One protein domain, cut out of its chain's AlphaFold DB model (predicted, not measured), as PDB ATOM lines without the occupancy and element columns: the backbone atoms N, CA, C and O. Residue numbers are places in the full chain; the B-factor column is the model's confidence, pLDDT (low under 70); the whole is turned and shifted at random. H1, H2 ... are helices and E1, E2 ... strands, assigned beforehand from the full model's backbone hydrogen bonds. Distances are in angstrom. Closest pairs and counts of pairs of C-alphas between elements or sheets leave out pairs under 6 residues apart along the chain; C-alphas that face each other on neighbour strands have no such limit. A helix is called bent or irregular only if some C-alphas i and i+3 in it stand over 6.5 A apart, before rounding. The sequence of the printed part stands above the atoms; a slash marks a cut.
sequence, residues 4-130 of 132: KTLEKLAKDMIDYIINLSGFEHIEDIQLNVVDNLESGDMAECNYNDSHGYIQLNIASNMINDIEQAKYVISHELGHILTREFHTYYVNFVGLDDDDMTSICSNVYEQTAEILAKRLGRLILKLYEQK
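What this domain is: This is residues 4 to 130 of the 132 residues of an uncharacterized protein of Parcubacteria group bacterium ADurb.Bin016 (UniProt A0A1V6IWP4). A small twisted sheet of three strands has two helices, H1 and the first arm of H2, over one face, and no named helix over its other face. Past the sheet H2 bends and runs on as a second arm, and the long H3 folds back beside that arm as a helical hairpin, reaching the end of H1; residues 96 to 103, at the turn, stick out. The 127 printed residues hold three named helices and three named strands, in the order H1 E1 E2 E3 H2 H3. The sheet's order is E1 E3 E2, mixed, and the class is mixed, helices and strands. The whole is only just compact, close to loose, with a radius of gyration of the C-alphas of 16.5 A and spans of 50 by 39 by 23 A.

Where its parts are: The strands are E1, residues 29 to 34, E3, residues 53 to 59, 19.6 A long, and E2, residues 43 to 48. H1, residues 4 to 21, is 25.6 A long and begins at C-alpha 4 (42.429, 39.309, 33.138). H2, residues 66 to 92, was assigned as one helix by its hydrogen bonds but is bent: C-alphas 81 and 84 are 7.9 A apart. Its arms are H2a, residues 66 to 81, 22.1 A, and H2b, residues 84 to 92, 11.7 A. H3, residues 103 to 129, is 39.5 A long and ends at C-alpha 129 (38.316, 33.760, 4.606).

How they stand to each other: E1 and E3 are parallel at 23 degrees, with N 30 and O 54 within hydrogen-bond range at 2.8 A. E3 and E2 form an antiparallel hairpin at 158 degrees, with N 55 and O 46 within hydrogen-bond range at 2.8 A. H1 and H2a are on the same face, making two layers, helices on one face of a sheet. H1 lies over E1 at a height of 10.0 A, and H2a over E3 and E2 at 9.6 A. H1 and H2a touch, closest at the C-alphas of Ala 10 and Ile 73, 6.3 A, at a steep tilt of 41 degrees, the same way. The arms H2a and H2b stand at a steep tilt of 51 degrees. H2b and H3 touch as a helical hairpin at a shallow tilt of 23 degrees, closest at the C-alphas of Glu 84 and Thr 111, 6.1 A. Residues 20 to 21 of H1 touch H3, closest at the C-alphas of Ser 21 and Arg 118, 4.7 A. H3 is not on the sheet. In H1, H2a, H2b and H3 every O i to N i+4 pair is within hydrogen-bond range.

The domain as a whole: The C-alphas farthest apart, those of Lys 4 and Asp 98, are 52.1 A apart. The printed part has no cut, and no link is long. Mean pLDDT of the printed part is 83.1; residues 26 to 27, 49 to 51 and 84 to 106 are under 70.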
ATOM      1  N   LYS A   4      43.827  39.463  33.589       92.94
ATOM      2  CA  LYS A   4      42.429  39.309  33.138       92.94
ATOM      3  C   LYS A   4      42.233  39.503  31.632       92.94
ATOM      4  O   LYS A   4      41.330  38.915  31.049       92.94
ATOM      5  N   THR A   5      43.031  40.368  31.005       93.44
ATOM      6  CA  THR A   5      42.959  40.594  29.555       93.44
ATOM      7  C   THR A   5      43.562  39.415  28.803       93.44
ATOM      8  O   THR A   5      42.976  38.970  27.822       93.44
ATOM      9  N   LEU A   6      44.693  38.899  29.288       95.69
ATOM     10  CA  LEU A   6      45.356  37.731  28.717       95.69
ATOM     11  C   LEU A   6      44.498  36.470  28.863       95.69
ATOM     12  O   LEU A   6      44.318  35.743  27.896       95.69
ATOM     13  N   GLU A   7      43.906  36.259  30.038       96.19
ATOM     14  CA  GLU A   7      43.015  35.132  30.309       96.19
ATOM     15  C   GLU A   7      41.784  35.153  29.399       96.19
ATOM     16  O   GLU A   7      41.434  34.135  28.808       96.19
ATOM     17  N   LYS A   8      41.153  36.323  29.239       96.06
ATOM     18  CA  LYS A   8      40.014  36.472  28.331       96.06
ATOM     19  C   LYS A   8      40.412  36.173  26.885       96.06
ATOM     20  O   LYS A   8      39.727  35.408  26.223       96.06
ATOM     21  N   LEU A   9      41.519  36.749  26.415       96.56
ATOM     22  CA  LEU A   9      42.015  36.514  25.058       96.56
ATOM     23  C   LEU A   9      42.315  35.030  24.813       96.56
ATOM     24  O   LEU A   9      41.918  34.494  23.785       96.56
ATOM     25  N   ALA A  10      42.997  34.373  25.752       95.69
ATOM     26  CA  ALA A  10      43.322  32.958  25.645       95.69
ATOM     27  C   ALA A  10      42.058  32.094  25.586       95.69
ATOM     28  O   ALA A  10      41.961  31.267  24.687       95.69
ATOM     29  N   LYS A  11      41.065  32.336  26.454       94.94
ATOM     30  CA  LYS A  11      39.762  31.644  26.395       94.94
ATOM     31  C   LYS A  11      39.074  31.842  25.048       94.94
ATOM     32  O   LYS A  11      38.742  30.860  24.397       94.94
ATOM     33  N   ASP A  12      38.961  33.090  24.593       95.88
ATOM     34  CA  ASP A  12      38.322  33.417  23.313       95.88
ATOM     35  C   ASP A  12      39.012  32.686  22.135       95.88
ATOM     36  O   ASP A  12      38.347  32.177  21.232       95.88
ATOM     37  N   MET A  13      40.349  32.602  22.140       95.25
ATOM     38  CA  MET A  13      41.123  31.905  21.102       95.25
ATOM     39  C   MET A  13      41.005  30.379  21.183       95.25
ATOM     40  O   MET A  13      40.862  29.739  20.140       95.25
ATOM     41  N   ILE A  14      41.055  29.803  22.390       92.94
ATOM     42  CA  ILE A  14      40.867  28.364  22.624       92.94
ATOM     43  C   ILE A  14      39.493  27.949  22.106       92.94
ATOM     44  O   ILE A  14      39.411  27.086  21.233       92.94
ATOM     45  N   ASP A  15      38.437  28.625  22.567       92.12
ATOM     46  CA  ASP A  15      37.056  28.336  22.179       92.12
ATOM     47  C   ASP A  15      36.883  28.437  20.661       92.12
ATOM     48  O   ASP A  15      36.273  27.568  20.033       92.12
ATOM     49  N   TYR A  16      37.445  29.476  20.036       92.38
ATOM     50  CA  TYR A  16      37.363  29.648  18.591       92.38
ATOM     51  C   TYR A  16      38.050  28.507  17.829       92.38
ATOM     52  O   TYR A  16      37.427  27.886  16.966       92.38
ATOM     53  N   ILE A  17      39.315  28.205  18.141       90.38
ATOM     54  CA  ILE A  17      40.104  27.199  17.413       90.38
ATOM     55  C   ILE A  17      39.571  25.786  17.631       90.38
ATOM     56  O   ILE A  17      39.529  24.993  16.687       90.38
ATOM     57  N   ILE A  18      39.120  25.466  18.838       87.69
ATOM     58  CA  ILE A  18      38.516  24.169  19.127       87.69
ATOM     59  C   ILE A  18      37.232  23.965  18.326       87.69
ATOM     60  O   ILE A  18      37.089  22.946  17.645       87.69
ATOM     61  N   ASN A  19      36.328  24.950  18.347       88.44
ATOM     62  CA  ASN A  19      35.077  24.865  17.598       88.44
ATOM     63  C   ASN A  19      35.344  24.755  16.092       88.44
ATOM     64  O   ASN A  19      34.640  24.045  15.375       88.44
ATOM     65  N   LEU A  20      36.389  25.431  15.611       89.44
ATOM     66  CA  LEU A  20      36.791  25.411  14.211       89.44
ATOM     67  C   LEU A  20      37.382  24.063  13.776       89.44
ATOM     68  O   LEU A  20      37.075  23.564  12.694       89.44
ATOM     69  N   SER A  21      38.245  23.484  14.609       86.19
ATOM     70  CA  SER A  21      38.950  22.229  14.328       86.19
ATOM     71  C   SER A  21      38.098  20.987  14.599       86.19
ATOM     72  O   SER A  21      38.420  19.911  14.090       86.19
ATOM     73  N   GLY A  22      36.995  21.117  15.344       83.12
ATOM     74  CA  GLY A  22      36.166  19.992  15.775       83.12
ATOM     75  C   GLY A  22      36.913  19.079  16.745       83.12
ATOM     76  O   GLY A  22      36.884  17.862  16.573       83.12
ATOM     77  N   PHE A  23      37.649  19.675  17.684       83.62
ATOM     78  CA  PHE A  23      38.365  18.966  18.742       83.62
ATOM     79  C   PHE A  23      37.361  18.283  19.689       83.62
ATOM     80  O   PHE A  23      36.364  18.894  20.071       83.62
ATOM     81  N   GLU A  24      37.583  17.007  20.015       72.19
ATOM     82  CA  GLU A  24      36.533  16.127  20.559       72.19
ATOM     83  C   GLU A  24      36.206  16.376  22.036       72.19
ATOM     84  O   GLU A  24      35.047  16.238  22.430       72.19
ATOM     85  N   HIS A  25      37.192  16.785  22.838       72.12
ATOM     86  CA  HIS A  25      37.025  16.973  24.279       72.12
ATOM     87  C   HIS A  25      37.453  18.375  24.711       72.12
ATOM     88  O   HIS A  25      38.548  18.624  25.200       72.12
ATOM     89  N   ILE A  26      36.554  19.327  24.473       60.84
ATOM     90  CA  ILE A  26      36.764  20.757  24.736       60.84
ATOM     91  C   ILE A  26      36.970  21.038  26.228       60.84
ATOM     92  O   ILE A  26      37.778  21.885  26.602       60.84
ATOM     93  N   GLU A  27      36.236  20.307  27.068       65.75
ATOM     94  CA  GLU A  27      36.241  20.440  28.531       65.75
ATOM     95  C   GLU A  27      37.588  20.049  29.155       65.75
ATOM     96  O   GLU A  27      37.880  20.425  30.289       65.75
ATOM     97  N   ASP A  28      38.437  19.372  28.382       72.94
ATOM     98  CA  ASP A  28      39.721  18.863  28.834       72.94
ATOM     99  C   ASP A  28      40.838  19.906  28.709       72.94
ATOM    100  O   ASP A  28      41.966  19.614  29.087       72.94
ATOM    101  N   ILE A  29      40.586  21.124  28.211       88.12
ATOM    102  CA  ILE A  29      41.604  22.188  28.224       88.12
ATOM    103  C   ILE A  29      41.429  23.096  29.436       88.12
ATOM    104  O   ILE A  29      40.580  23.989  29.474       88.12
ATOM    105  N   GLN A  30      42.321  22.939  30.405       91.19
ATOM    106  CA  GLN A  30      42.438  23.830  31.544       91.19
ATOM    107  C   GLN A  30      43.412  24.973  31.238       91.19
ATOM    108  O   GLN A  30      44.621  24.773  31.138       91.19
ATOM    109  N   LEU A  31      42.896  26.200  31.152       93.88
ATOM    110  CA  LEU A  31      43.720  27.405  31.057       93.88
ATOM    111  C   LEU A  31      44.130  27.905  32.446       93.88
ATOM    112  O   LEU A  31      43.270  28.239  33.262       93.88
ATOM    113  N   ASN A  32      45.431  28.094  32.652       94.62
ATOM    114  CA  ASN A  32      46.004  28.713  33.840       94.62
ATOM    115  C   ASN A  32      46.904  29.893  33.443       94.62
ATOM    116  O   ASN A  32      47.946  29.728  32.813       94.62
ATOM    117  N   VAL A  33      46.527  31.110  33.834       95.44
ATOM    118  CA  VAL A  33      47.382  32.294  33.662       95.44
ATOM    119  C   VAL A  33      48.048  32.600  34.994       95.44
ATOM    120  O   VAL A  33      47.369  32.902  35.975       95.44
ATOM    121  N   VAL A  34      49.373  32.518  35.022       94.44
ATOM    122  CA  VAL A  34      50.193  32.718  36.220       94.44
ATOM    123  C   VAL A  34      51.157  33.880  36.011       94.44
ATOM    124  O   VAL A  34      51.285  34.416  34.910       94.44
ATOM    125  N   ASP A  35      51.829  34.313  37.070       94.44
ATOM    126  CA  ASP A  35      52.791  35.411  36.973       94.44
ATOM    127  C   ASP A  35      54.023  34.985  36.163       94.44
ATOM    128  O   ASP A  35      54.393  35.664  35.206       94.44
ATOM    129  N   ASN A  36      54.610  33.835  36.503       95.19
ATOM    130  CA  ASN A  36      55.756  33.234  35.822       95.19
ATOM    131  C   ASN A  36      55.612  31.706  35.817       95.19
ATOM    132  O   ASN A  36      54.984  31.151  36.721       95.19
ATOM    133  N   LEU A  37      56.223  31.047  34.833       94.31
ATOM    134  CA  LEU A  37      56.391  29.594  34.810       94.31
ATOM    135  C   LEU A  37      57.747  29.204  35.404       94.31
ATOM    136  O   LEU A  37      58.707  29.970  35.315       94.31
ATOM    137  N   GLU A  38      57.833  28.011  35.993       91.25
ATOM    138  CA  GLU A  38      59.092  27.480  36.540       91.25
ATOM    139  C   GLU A  38      60.130  27.209  35.444       91.25
ATOM    140  O   GLU A  38      61.326  27.385  35.673       91.25
ATOM    141  N   SER A  39      59.669  26.844  34.244       89.50
ATOM    142  CA  SER A  39      60.481  26.667  33.035       89.50
ATOM    143  C   SER A  39      61.169  27.957  32.580       89.50
ATOM    144  O   SER A  39      62.211  27.907  31.928       89.50
ATOM    145  N   GLY A  40      60.620  29.121  32.943       91.69
ATOM    146  CA  GLY A  40      61.031  30.411  32.393       91.69
ATOM    147  C   GLY A  40      60.505  30.667  30.978       91.69
ATOM    148  O   GLY A  40      60.921  31.646  30.358       91.69
ATOM    149  N   ASP A  41      59.600  29.824  30.476       93.31
ATOM    150  CA  ASP A  41      58.951  30.001  29.180       93.31
ATOM    151  C   ASP A  41      57.752  30.959  29.258       93.31
ATOM    152  O   ASP A  41      57.207  31.264  30.322       93.31
ATOM    153  N   MET A  42      57.320  31.457  28.095       95.62
ATOM    154  CA  MET A  42      56.158  32.353  27.996       95.62
ATOM    155  C   MET A  42      54.829  31.613  28.164       95.62
ATOM    156  O   MET A  42      53.862  32.179  28.680       95.62
ATOM    157  N   ALA A  43      54.776  30.368  27.705       96.06
ATOM    158  CA  ALA A  43      53.668  29.454  27.894       96.06
ATOM    159  C   ALA A  43      54.168  28.017  27.748       96.06
ATOM    160  O   ALA A  43      55.220  27.786  27.158       96.06
ATOM    161  N   GLU A  44      53.393  27.078  28.272       93.19
ATOM    162  CA  GLU A  44      53.627  25.650  28.092       93.19
ATOM    163  C   GLU A  44      52.299  24.894  28.136       93.19
ATOM    164  O   GLU A  44      51.391  25.239  28.907       93.19
ATOM    165  N   CYS A  45      52.192  23.834  27.339       90.25
ATOM    166  CA  CYS A  45      51.126  22.851  27.461       90.25
ATOM    167  C   CYS A  45      51.629  21.577  28.160       90.25
ATOM    168  O   CYS A  45      52.551  20.912  27.687       90.25
ATOM    169  N   ASN A  46      50.988  21.213  29.270       86.00
ATOM    170  CA  ASN A  46      51.266  19.983  30.006       86.00
ATOM    171  C   ASN A  46      50.077  19.031  29.901       86.00
ATOM    172  O   ASN A  46      48.924  19.457  29.929       86.00
ATOM    173  N   TYR A  47      50.354  17.736  29.830       78.56
ATOM    174  CA  TYR A  47      49.324  16.704  29.755       78.56
ATOM    175  C   TYR A  47      49.233  16.001  31.099       78.56
ATOM    176  O   TYR A  47      50.226  15.468  31.596       78.56
ATOM    177  N   ASN A  48      48.050  16.016  31.706       74.56
ATOM    178  CA  ASN A  48      47.790  15.252  32.913       74.56
ATOM    179  C   ASN A  48      47.173  13.908  32.526       74.56
ATOM    180  O   ASN A  48      45.957  13.730  32.572       74.56
ATOM    181  N   ASP A  49      48.030  12.949  32.174       68.94
ATOM    182  CA  ASP A  49      47.608  11.615  31.726       68.94
ATOM    183  C   ASP A  49      46.784  10.865  32.795       68.94
ATOM    184  O   ASP A  49      45.985   9.990  32.470       68.94
ATOM    185  N   SER A  50      46.929  11.223  34.078       67.38
ATOM    186  CA  SER A  50      46.158  10.618  35.176       67.38
ATOM    187  C   SER A  50      44.712  11.114  35.261       67.38
ATOM    188  O   SER A  50      43.869  10.431  35.836       67.38
ATOM    189  N   HIS A  51      44.425  12.299  34.718       64.94
ATOM    190  CA  HIS A  51      43.109  12.936  34.800       64.94
ATOM    191  C   HIS A  51      42.501  13.234  33.423       64.94
ATOM    192  O   HIS A  51      41.384  13.735  33.359       64.94
ATOM    193  N   GLY A  52      43.217  12.917  32.341       70.75
ATOM    194  CA  GLY A  52      42.724  13.020  30.968       70.75
ATOM    195  C   GLY A  52      42.637  14.441  30.416       70.75
ATOM    196  O   GLY A  52      42.018  14.620  29.378       70.75
ATOM    197  N   TYR A  53      43.248  15.438  31.066       81.88
ATOM    198  CA  TYR A  53      43.139  16.838  30.649       81.88
ATOM    199  C   TYR A  53      44.485  17.458  30.241       81.88
ATOM    200  O   TYR A  53      45.564  17.048  30.680       81.88
ATOM    201  N   ILE A  54      44.404  18.476  29.390       87.81
ATOM    202  CA  ILE A  54      45.490  19.316  28.893       87.81
ATOM    203  C   ILE A  54      45.494  20.617  29.691       87.81
ATOM    204  O   ILE A  54      44.494  21.324  29.768       87.81
ATOM    205  N   GLN A  55      46.632  20.975  30.262       91.00
ATOM    206  CA  GLN A  55      46.814  22.228  30.972       91.00
ATOM    207  C   GLN A  55      47.628  23.197  30.117       91.00
ATOM    208  O   GLN A  55      48.805  22.956  29.864       91.00
ATOM    209  N   LEU A  56      47.016  24.303  29.705       93.75
ATOM    210  CA  LEU A  56      47.699  25.418  29.058       93.75
ATOM    211  C   LEU A  56      48.073  26.453  30.116       93.75
ATOM    212  O   LEU A  56      47.195  27.109  30.681       93.75
ATOM    213  N   ASN A  57      49.365  26.616  30.373       95.19
ATOM    214  CA  ASN A  57      49.877  27.606  31.311       95.19
ATOM    215  C   ASN A  57      50.488  28.791  30.559       95.19
ATOM    216  O   ASN A  57      51.226  28.587  29.604       95.19
ATOM    217  N   ILE A  58      50.207  30.025  30.985       96.69
ATOM    218  CA  ILE A  58      50.740  31.244  30.348       96.69
ATOM    219  C   ILE A  58      51.336  32.176  31.412       96.69
ATOM    220  O   ILE A  58      50.645  32.561  32.359       96.69
ATOM    221  N   ALA A  59      52.600  32.576  31.231       96.62
ATOM    222  CA  ALA A  59      53.333  33.501  32.098       96.62
ATOM    223  C   ALA A  59      53.006  34.965  31.766       96.62
ATOM    224  O   ALA A  59      53.600  35.588  30.884       96.62
ATOM    225  N   SER A  60      52.078  35.565  32.502       96.06
ATOM    226  CA  SER A  60      51.580  36.919  32.235       96.06
ATOM    227  C   SER A  60      52.631  38.034  32.325       96.06
ATOM    228  O   SER A  60      52.489  39.046  31.621       96.06
ATOM    229  N   ASN A  61      53.688  37.857  33.132       95.12
ATOM    230  CA  ASN A  61      54.793  38.815  33.230       95.12
ATOM    231  C   ASN A  61      55.746  38.749  32.034       95.12
ATOM    232  O   ASN A  61      56.442  39.726  31.767       95.12
ATOM    233  N   MET A  62      55.769  37.631  31.306       94.56
ATOM    234  CA  MET A  62      56.630  37.456  30.135       94.56
ATOM    235  C   MET A  62      55.976  37.927  28.831       94.56
ATOM    236  O   MET A  62      56.652  38.073  27.814       94.56
ATOM    237  N   ILE A  63      54.668  38.199  28.869       95.00
ATOM    238  CA  ILE A  63      53.889  38.686  27.731       95.00
ATOM    239  C   ILE A  63      53.800  40.212  27.769       95.00
ATOM    240  O   ILE A  63      53.104  40.803  28.604       95.00
ATOM    241  N   ASN A  64      54.471  40.864  26.829       91.94
ATOM    242  CA  ASN A  64      54.607  42.316  26.771       91.94
ATOM    243  C   ASN A  64      53.417  42.992  26.080       91.94
ATOM    244  O   ASN A  64      52.973  44.055  26.520       91.94
ATOM    245  N   ASP A  65      52.858  42.363  25.047       94.62
ATOM    246  CA  ASP A  65      51.795  42.939  24.224       94.62
ATOM    247  C   ASP A  65      50.811  41.888  23.676       94.62
ATOM    248  O   ASP A  65      50.934  40.685  23.917       94.62
ATOM    249  N   ILE A  66      49.778  42.374  22.981       94.88
ATOM    250  CA  ILE A  66      48.678  41.547  22.479       94.88
ATOM    251  C   ILE A  66      49.070  40.673  21.284       94.88
ATOM    252  O   ILE A  66      48.515  39.590  21.132       94.88
ATOM    253  N   GLU A  67      50.006  41.109  20.442       95.25
ATOM    254  CA  GLU A  67      50.430  40.326  19.278       95.25
ATOM    255  C   GLU A  67      51.319  39.168  19.725       95.25
ATOM    256  O   GLU A  67      51.124  38.033  19.289       95.25
ATOM    257  N   GLN A  68      52.201  39.416  20.696       95.25
ATOM    258  CA  GLN A  68      52.950  38.360  21.367       95.25
ATOM    259  C   GLN A  68      52.012  37.368  22.063       95.25
ATOM    260  O   GLN A  68      52.192  36.161  21.916       95.25
ATOM    261  N   ALA A  69      50.987  37.858  22.769       96.25
ATOM    262  CA  ALA A  69      49.988  36.994  23.393       96.25
ATOM    263  C   ALA A  69      49.317  36.072  22.364       96.25
ATOM    264  O   ALA A  69      49.290  34.859  22.555       96.25
ATOM    265  N   LYS A  70      48.822  36.631  21.250       96.94
ATOM    266  CA  LYS A  70      48.189  35.856  20.172       96.94
ATOM    267  C   LYS A  70      49.128  34.801  19.606       96.94
ATOM    268  O   LYS A  70      48.702  33.667  19.402       96.94
ATOM    269  N   TYR A  71      50.383  35.162  19.348       95.94
ATOM    270  CA  TYR A  71      51.372  34.225  18.827       95.94
ATOM    271  C   TYR A  71      51.609  33.065  19.800       95.94
ATOM    272  O   TYR A  71      51.471  31.912  19.405       95.94
ATOM    273  N   VAL A  72      51.891  33.369  21.071       95.94
ATOM    274  CA  VAL A  72      52.169  32.361  22.106       95.94
ATOM    275  C   VAL A  72      50.971  31.432  22.301       95.94
ATOM    276  O   VAL A  72      51.128  30.218  22.269       95.94
ATOM    277  N   ILE A  73      49.756  31.978  22.405       95.88
ATOM    278  CA  ILE A  73      48.536  31.165  22.520       95.88
ATOM    279  C   ILE A  73      48.359  30.275  21.281       95.88
ATOM    280  O   ILE A  73      48.033  29.098  21.407       95.88
ATOM    281  N   SER A  74      48.594  30.811  20.079       94.75
ATOM    282  CA  SER A  74      48.474  30.040  18.832       94.75
ATOM    283  C   SER A  74      49.507  28.917  18.739       94.75
ATOM    284  O   SER A  74      49.186  27.840  18.242       94.75
ATOM    285  N   HIS A  75      50.729  29.157  19.218       94.12
ATOM    286  CA  HIS A  75      51.793  28.160  19.265       94.12
ATOM    287  C   HIS A  75      51.398  26.969  20.145       94.12
ATOM    288  O   HIS A  75      51.404  25.833  19.672       94.12
ATOM    289  N   GLU A  76      50.937  27.234  21.369       93.38
ATOM    290  CA  GLU A  76      50.509  26.171  22.285       93.38
ATOM    291  C   GLU A  76      49.251  25.442  21.794       93.38
ATOM    292  O   GLU A  76      49.144  24.223  21.925       93.38
ATOM    293  N   LEU A  77      48.317  26.149  21.145       91.31
ATOM    294  CA  LEU A  77      47.195  25.506  20.454       91.31
ATOM    295  C   LEU A  77      47.677  24.560  19.344       91.31
ATOM    296  O   LEU A  77      47.079  23.508  19.136       91.31
ATOM    297  N   GLY A  78      48.779  24.883  18.664       89.19
ATOM    298  CA  GLY A  78      49.433  23.974  17.724       89.19
ATOM    299  C   GLY A  78      49.886  22.671  18.388       89.19
ATOM    300  O   GLY A  78      49.616  21.589  17.859       89.19
ATOM    301  N   HIS A  79      50.504  22.748  19.568       87.81
ATOM    302  CA  HIS A  79      50.888  21.560  20.340       87.81
ATOM    303  C   HIS A  79      49.676  20.732  20.774       87.81
ATOM    304  O   HIS A  79      49.666  19.517  20.590       87.81
ATOM    305  N   ILE A  80      48.630  21.389  21.269       87.94
ATOM    306  CA  ILE A  80      47.373  20.751  21.680       87.94
ATOM    307  C   ILE A  80      46.735  19.989  20.514       87.94
ATOM    308  O   ILE A  80      46.393  18.814  20.642       87.94
ATOM    309  N   LEU A  81      46.617  20.631  19.350       86.12
ATOM    310  CA  LEU A  81      45.985  20.028  18.175       86.12
ATOM    311  C   LEU A  81      46.771  18.832  17.628       86.12
ATOM    312  O   LEU A  81      46.167  17.937  17.038       86.12
ATOM    313  N   THR A  82      48.093  18.820  17.822       81.00
ATOM    314  CA  THR A  82      49.018  17.795  17.312       81.00
ATOM    315  C   THR A  82      49.441  16.766  18.366       81.00
ATOM    316  O   THR A  82      50.258  15.889  18.074       81.00
ATOM    317  N   ARG A  83      48.876  16.815  19.580       76.44
ATOM    318  CA  ARG A  83      49.274  15.970  20.718       76.44
ATOM    319  C   ARG A  83      49.310  14.482  20.400       76.44
ATOM    320  O   ARG A  83      50.238  13.785  20.810       76.44
ATOM    321  N   GLU A  84      48.298  13.969  19.721       66.50
ATOM    322  CA  GLU A  84      48.178  12.527  19.495       66.50
ATOM    323  C   GLU A  84      49.389  12.001  18.707       66.50
ATOM    324  O   GLU A  84      49.939  10.953  19.039       66.50
ATOM    325  N   PHE A  85      49.911  12.802  17.771       67.75
ATOM    326  CA  PHE A  85      51.152  12.517  17.052       67.75
ATOM    327  C   PHE A  85      52.379  12.488  17.968       67.75
ATOM    328  O   PHE A  85      53.214  11.596  17.844       67.75
ATOM    329  N   HIS A  86      52.495  13.437  18.901       63.75
ATOM    330  CA  HIS A  86      53.598  13.462  19.865       63.75
ATOM    331  C   HIS A  86      53.551  12.253  20.810       63.75
ATOM    332  O   HIS A  86      54.570  11.612  21.050       63.75
ATOM    333  N   THR A  87      52.363  11.912  21.314       63.12
ATOM    334  CA  THR A  87      52.155  10.740  22.183       63.12
ATOM    335  C   THR A  87      52.517   9.460  21.450       63.12
ATOM    336  O   THR A  87      53.175   8.589  22.018       63.12
ATOM    337  N   TYR A  88      52.127   9.360  20.178       62.91
ATOM    338  CA  TYR A  88      52.498   8.228  19.353       62.91
ATOM    339  C   TYR A  88      54.015   8.165  19.128       62.91
ATOM    340  O   TYR A  88      54.638   7.140  19.389       62.91
ATOM    341  N   TYR A  89      54.633   9.272  18.705       61.28
ATOM    342  CA  TYR A  89      56.067   9.337  18.427       61.28
ATOM    343  C   TYR A  89      56.914   8.933  19.642       61.28
ATOM    344  O   TYR A  89      57.773   8.061  19.531       61.28
ATOM    345  N   VAL A  90      56.634   9.510  20.817       60.59
ATOM    346  CA  VAL A  90      57.391   9.247  22.054       60.59
ATOM    347  C   VAL A  90      57.286   7.788  22.504       60.59
ATOM    348  O   VAL A  90      58.261   7.242  23.013       60.59
ATOM    349  N   ASN A  91      56.128   7.151  22.317       59.12
ATOM    350  CA  ASN A  91      55.890   5.800  22.826       59.12
ATOM    351  C   ASN A  91      56.166   4.688  21.801       59.12
ATOM    352  O   ASN A  91      56.389   3.550  22.210       59.12
ATOM    353  N   PHE A  92      56.152   4.985  20.495       61.25
ATOM    354  CA  PHE A  92      56.096   3.946  19.456       61.25
ATOM    355  C   PHE A  92      57.109   4.078  18.308       61.25
ATOM    356  O   PHE A  92      57.268   3.116  17.565       61.25
ATOM    357  N   VAL A  93      57.863   5.179  18.172       55.25
ATOM    358  CA  VAL A  93      58.925   5.307  17.134       55.25
ATOM    359  C   VAL A  93      60.218   4.546  17.490       55.25
ATOM    360  O   VAL A  93      61.230   4.635  16.808       55.25
ATOM    361  N   GLY A  94      60.174   3.694  18.516       52.09
ATOM    362  CA  GLY A  94      61.178   2.651  18.746       52.09
ATOM    363  C   GLY A  94      60.938   1.347  17.969       52.09
ATOM    364  O   GLY A  94      61.552   0.343  18.318       52.09
ATOM    365  N   LEU A  95      60.019   1.310  16.999       50.41
ATOM    366  CA  LEU A  95      59.711   0.095  16.243       50.41
ATOM    367  C   LEU A  95      60.422   0.121  14.891       50.41
ATOM    368  O   LEU A  95      60.169   1.004  14.077       50.41
ATOM    369  N   ASP A  96      61.315  -0.852  14.704       53.88
ATOM    370  CA  ASP A  96      62.028  -1.123  13.456       53.88
ATOM    371  C   ASP A  96      61.063  -1.129  12.251       53.88
ATOM    372  O   ASP A  96      59.956  -1.667  12.330       53.88
ATOM    373  N   ASP A  97      61.514  -0.538  11.140       54.22
ATOM    374  CA  ASP A  97      60.748  -0.106   9.952       54.22
ATOM    375  C   ASP A  97      59.907  -1.182   9.212       54.22
ATOM    376  O   ASP A  97      59.237  -0.866   8.227       54.22
ATOM    377  N   ASP A  98      59.888  -2.441   9.657       55.03
ATOM    378  CA  ASP A  98      59.394  -3.579   8.865       55.03
ATOM    379  C   ASP A  98      58.006  -4.135   9.260       55.03
ATOM    380  O   ASP A  98      57.533  -5.070   8.612       55.03
ATOM    381  N   ASP A  99      57.299  -3.579  10.255       56.00
ATOM    382  CA  ASP A  99      55.985  -4.109  10.684       56.00
ATOM    383  C   ASP A  99      54.815  -3.123  10.508       56.00
ATOM    384  O   ASP A  99      54.157  -2.673  11.458       56.00
ATOM    385  N   MET A 100      54.517  -2.834   9.237       54.41
ATOM    386  CA  MET A 100      53.338  -2.078   8.771       54.41
ATOM    387  C   MET A 100      51.993  -2.739   9.138       54.41
ATOM    388  O   MET A 100      50.934  -2.174   8.888       54.41
ATOM    389  N   THR A 101      52.008  -3.942   9.719       57.44
ATOM    390  CA  THR A 101      50.811  -4.655  10.195       57.44
ATOM    391  C   THR A 101      50.643  -4.635  11.712       57.44
ATOM    392  O   THR A 101      49.659  -5.168  12.233       57.44
ATOM    393  N   SER A 102      51.566  -4.002  12.435       65.56
ATOM    394  CA  SER A 102      51.503  -3.906  13.890       65.56
ATOM    395  C   SER A 102      50.309  -3.064  14.368       65.56
ATOM    396  O   SER A 102      49.828  -2.148  13.697       65.56
ATOM    397  N   ILE A 103      49.823  -3.351  15.581       67.81
ATOM    398  CA  ILE A 103      48.791  -2.538  16.255       67.81
ATOM    399  C   ILE A 103      49.240  -1.072  16.338       67.81
ATOM    400  O   ILE A 103      48.426  -0.170  16.173       67.81
ATOM    401  N   CYS A 104      50.537  -0.843  16.529       68.38
ATOM    402  CA  CYS A 104      51.141   0.479  16.581       68.38
ATOM    403  C   CYS A 104      50.949   1.225  15.254       68.38
ATOM    404  O   CYS A 104      50.407   2.325  15.261       68.38
ATOM    405  N   SER A 105      51.270   0.596  14.118       66.69
ATOM    406  CA  SER A 105      51.046   1.186  12.789       66.69
ATOM    407  C   SER A 105      49.573   1.564  12.562       66.69
ATOM    408  O   SER A 105      49.268   2.692  12.181       66.69
ATOM    409  N   ASN A 106      48.631   0.691  12.931       68.75
ATOM    410  CA  ASN A 106      47.199   1.002  12.825       68.75
ATOM    411  C   ASN A 106      46.764   2.173  13.734       68.75
ATOM    412  O   ASN A 106      45.946   3.002  13.333       68.75
ATOM    413  N   VAL A 107      47.297   2.258  14.958       73.75
ATOM    414  CA  VAL A 107      47.029   3.374  15.886       73.75
ATOM    415  C   VAL A 107      47.627   4.682  15.358       73.75
ATOM    416  O   VAL A 107      46.990   5.732  15.476       73.75
ATOM    417  N   TYR A 108      48.806   4.628  14.732       73.88
ATOM    418  CA  TYR A 108      49.410   5.775  14.056       73.88
ATOM    419  C   TYR A 108      48.537   6.297  12.932       73.88
ATOM    420  O   TYR A 108      48.254   7.487  12.901       73.88
ATOM    421  N   GLU A 109      48.099   5.429  12.018       72.94
ATOM    422  CA  GLU A 109      47.293   5.841  10.869       72.94
ATOM    423  C   GLU A 109      45.981   6.491  11.312       72.94
ATOM    424  O   GLU A 109      45.600   7.541  10.795       72.94
ATOM    425  N   GLN A 110      45.319   5.925  12.326       74.25
ATOM    426  CA  GLN A 110      44.106   6.513  12.900       74.25
ATOM    427  C   GLN A 110      44.377   7.883  13.522       74.25
ATOM    428  O   GLN A 110      43.654   8.842  13.250       74.25
ATOM    429  N   THR A 111      45.443   7.987  14.317       77.75
ATOM    430  CA  THR A 111      45.895   9.246  14.918       77.75
ATOM    431  C   THR A 111      46.216  10.287  13.845       77.75
ATOM    432  O   THR A 111      45.821  11.452  13.941       77.75
ATOM    433  N   ALA A 112      46.893   9.862  12.781       78.19
ATOM    434  CA  ALA A 112      47.296  10.727  11.696       78.19
ATOM    435  C   ALA A 112      46.102  11.256  10.906       78.19
ATOM    436  O   ALA A 112      46.042  12.447  10.598       78.19
ATOM    437  N   GLU A 113      45.117  10.399  10.648       79.44
ATOM    438  CA  GLU A 113      43.873  10.770   9.983       79.44
ATOM    439  C   GLU A 113      43.025  11.734  10.831       79.44
ATOM    440  O   GLU A 113      42.432  12.676  10.298       79.44
ATOM    441  N   ILE A 114      42.976  11.552  12.157       81.25
ATOM    442  CA  ILE A 114      42.291  12.488  13.067       81.25
ATOM    443  C   ILE A 114      42.944  13.872  12.998       81.25
ATOM    444  O   ILE A 114      42.242  14.873  12.795       81.25
ATOM    445  N   LEU A 115      44.278  13.946  13.071       84.25
ATOM    446  CA  LEU A 115      44.993  15.212  12.912       84.25
ATOM    447  C   LEU A 115      44.730  15.835  11.534       84.25
ATOM    448  O   LEU A 115      44.421  17.027  11.444       84.25
ATOM    449  N   ALA A 116      44.818  15.043  10.464       84.38
ATOM    450  CA  ALA A 116      44.588  15.512   9.103       84.38
ATOM    451  C   ALA A 116      43.183  16.115   8.942       84.38
ATOM    452  O   ALA A 116      43.038  17.175   8.333       84.38
ATOM    453  N   LYS A 117      42.154  15.518   9.558       84.81
ATOM    454  CA  LYS A 117      40.792  16.077   9.585       84.81
ATOM    455  C   LYS A 117      40.727  17.422  10.306       84.81
ATOM    456  O   LYS A 117      40.092  18.346   9.792       84.81
ATOM    457  N   ARG A 118      41.375  17.557  11.470       86.81
ATOM    458  CA  ARG A 118      41.422  18.828  12.223       86.81
ATOM    459  C   ARG A 118      42.095  19.922  11.397       86.81
ATOM    460  O   ARG A 118      41.508  20.986  11.194       86.81
ATOM    461  N   LEU A 119      43.278  19.639  10.850       88.50
ATOM    462  CA  LEU A 119      44.008  20.574   9.990       88.50
ATOM    463  C   LEU A 119      43.226  20.900   8.713       88.50
ATOM    464  O   LEU A 119      43.159  22.061   8.326       88.50
ATOM    465  N   GLY A 120      42.571  19.915   8.097       86.81
ATOM    466  CA  GLY A 120      41.736  20.110   6.913       86.81
ATOM    467  C   GLY A 120      40.600  21.109   7.148       86.81
ATOM    468  O   GLY A 120      40.372  21.983   6.311       86.81
ATOM    469  N   ARG A 121      39.935  21.054   8.310       89.62
ATOM    470  CA  ARG A 121      38.906  22.041   8.695       89.62
ATOM    471  C   ARG A 121      39.493  23.441   8.869       89.62
ATOM    472  O   ARG A 121      38.910  24.404   8.374       89.62
ATOM    473  N   LEU A 122      40.651  23.555   9.524       89.88
ATOM    474  CA  LEU A 122      41.343  24.836   9.702       89.88
ATOM    475  C   LEU A 122      41.766  25.436   8.353       89.88
ATOM    476  O   LEU A 122      41.469  26.597   8.080       89.88
ATOM    477  N   ILE A 123      42.391  24.639   7.483       91.31
ATOM    478  CA  ILE A 123      42.823  25.055   6.142       91.31
ATOM    479  C   ILE A 123      41.625  25.499   5.302       91.31
ATOM    480  O   ILE A 123      41.682  26.560   4.682       91.31
ATOM    481  N   LEU A 124      40.527  24.734   5.308       89.19
ATOM    482  CA  LEU A 124      39.303  25.111   4.603       89.19
ATOM    483  C   LEU A 124      38.781  26.465   5.094       89.19
ATOM    484  O   LEU A 124      38.449  27.326   4.285       89.19
ATOM    485  N   LYS A 125      38.760  26.688   6.410       89.12
ATOM    486  CA  LYS A 125      38.279  27.942   7.000       89.12
ATOM    487  C   LYS A 125      39.170  29.132   6.674       89.12
ATOM    488  O   LYS A 125      38.644  30.199   6.369       89.12
ATOM    489  N   LEU A 126      40.487  28.946   6.670       88.94
ATOM    490  CA  LEU A 126      41.434  29.957   6.197       88.94
ATOM    491  C   LEU A 126      41.209  30.274   4.712       88.94
ATOM    492  O   LEU A 126      41.160  31.441   4.329       88.94
ATOM    493  N   TYR A 127      41.005  29.251   3.877       91.06
ATOM    494  CA  TYR A 127      40.724  29.429   2.453       91.06
ATOM    495  C   TYR A 127      39.407  30.182   2.208       91.06
ATOM    496  O   TYR A 127      39.369  31.096   1.389       91.06
ATOM    497  N   GLU A 128      38.343  29.863   2.948       90.25
ATOM    498  CA  GLU A 128      37.042  30.552   2.882       90.25
ATOM    499  C   GLU A 128      37.101  32.021   3.338       90.25
ATOM    500  O   GLU A 128      36.213  32.810   3.006       90.25
ATOM    501  N   GLN A 129      38.113  32.393   4.125       89.50
ATOM    502  CA  GLN A 129      38.316  33.760   4.606       89.50
ATOM    503  C   GLN A 129      39.213  34.602   3.696       89.50
ATOM    504  O   GLN A 129      39.230  35.814   3.854       89.50
ATOM    505  N   LYS A 130      39.915  34.004   2.726       88.25
ATOM    506  CA  LYS A 130      40.912  34.712   1.900       88.25
ATOM    507  C   LYS A 130      40.343  35.882   1.077       88.25
ATOM    508  O   LYS A 130      41.097  36.767   0.693       88.25
TER     509      LYS A 130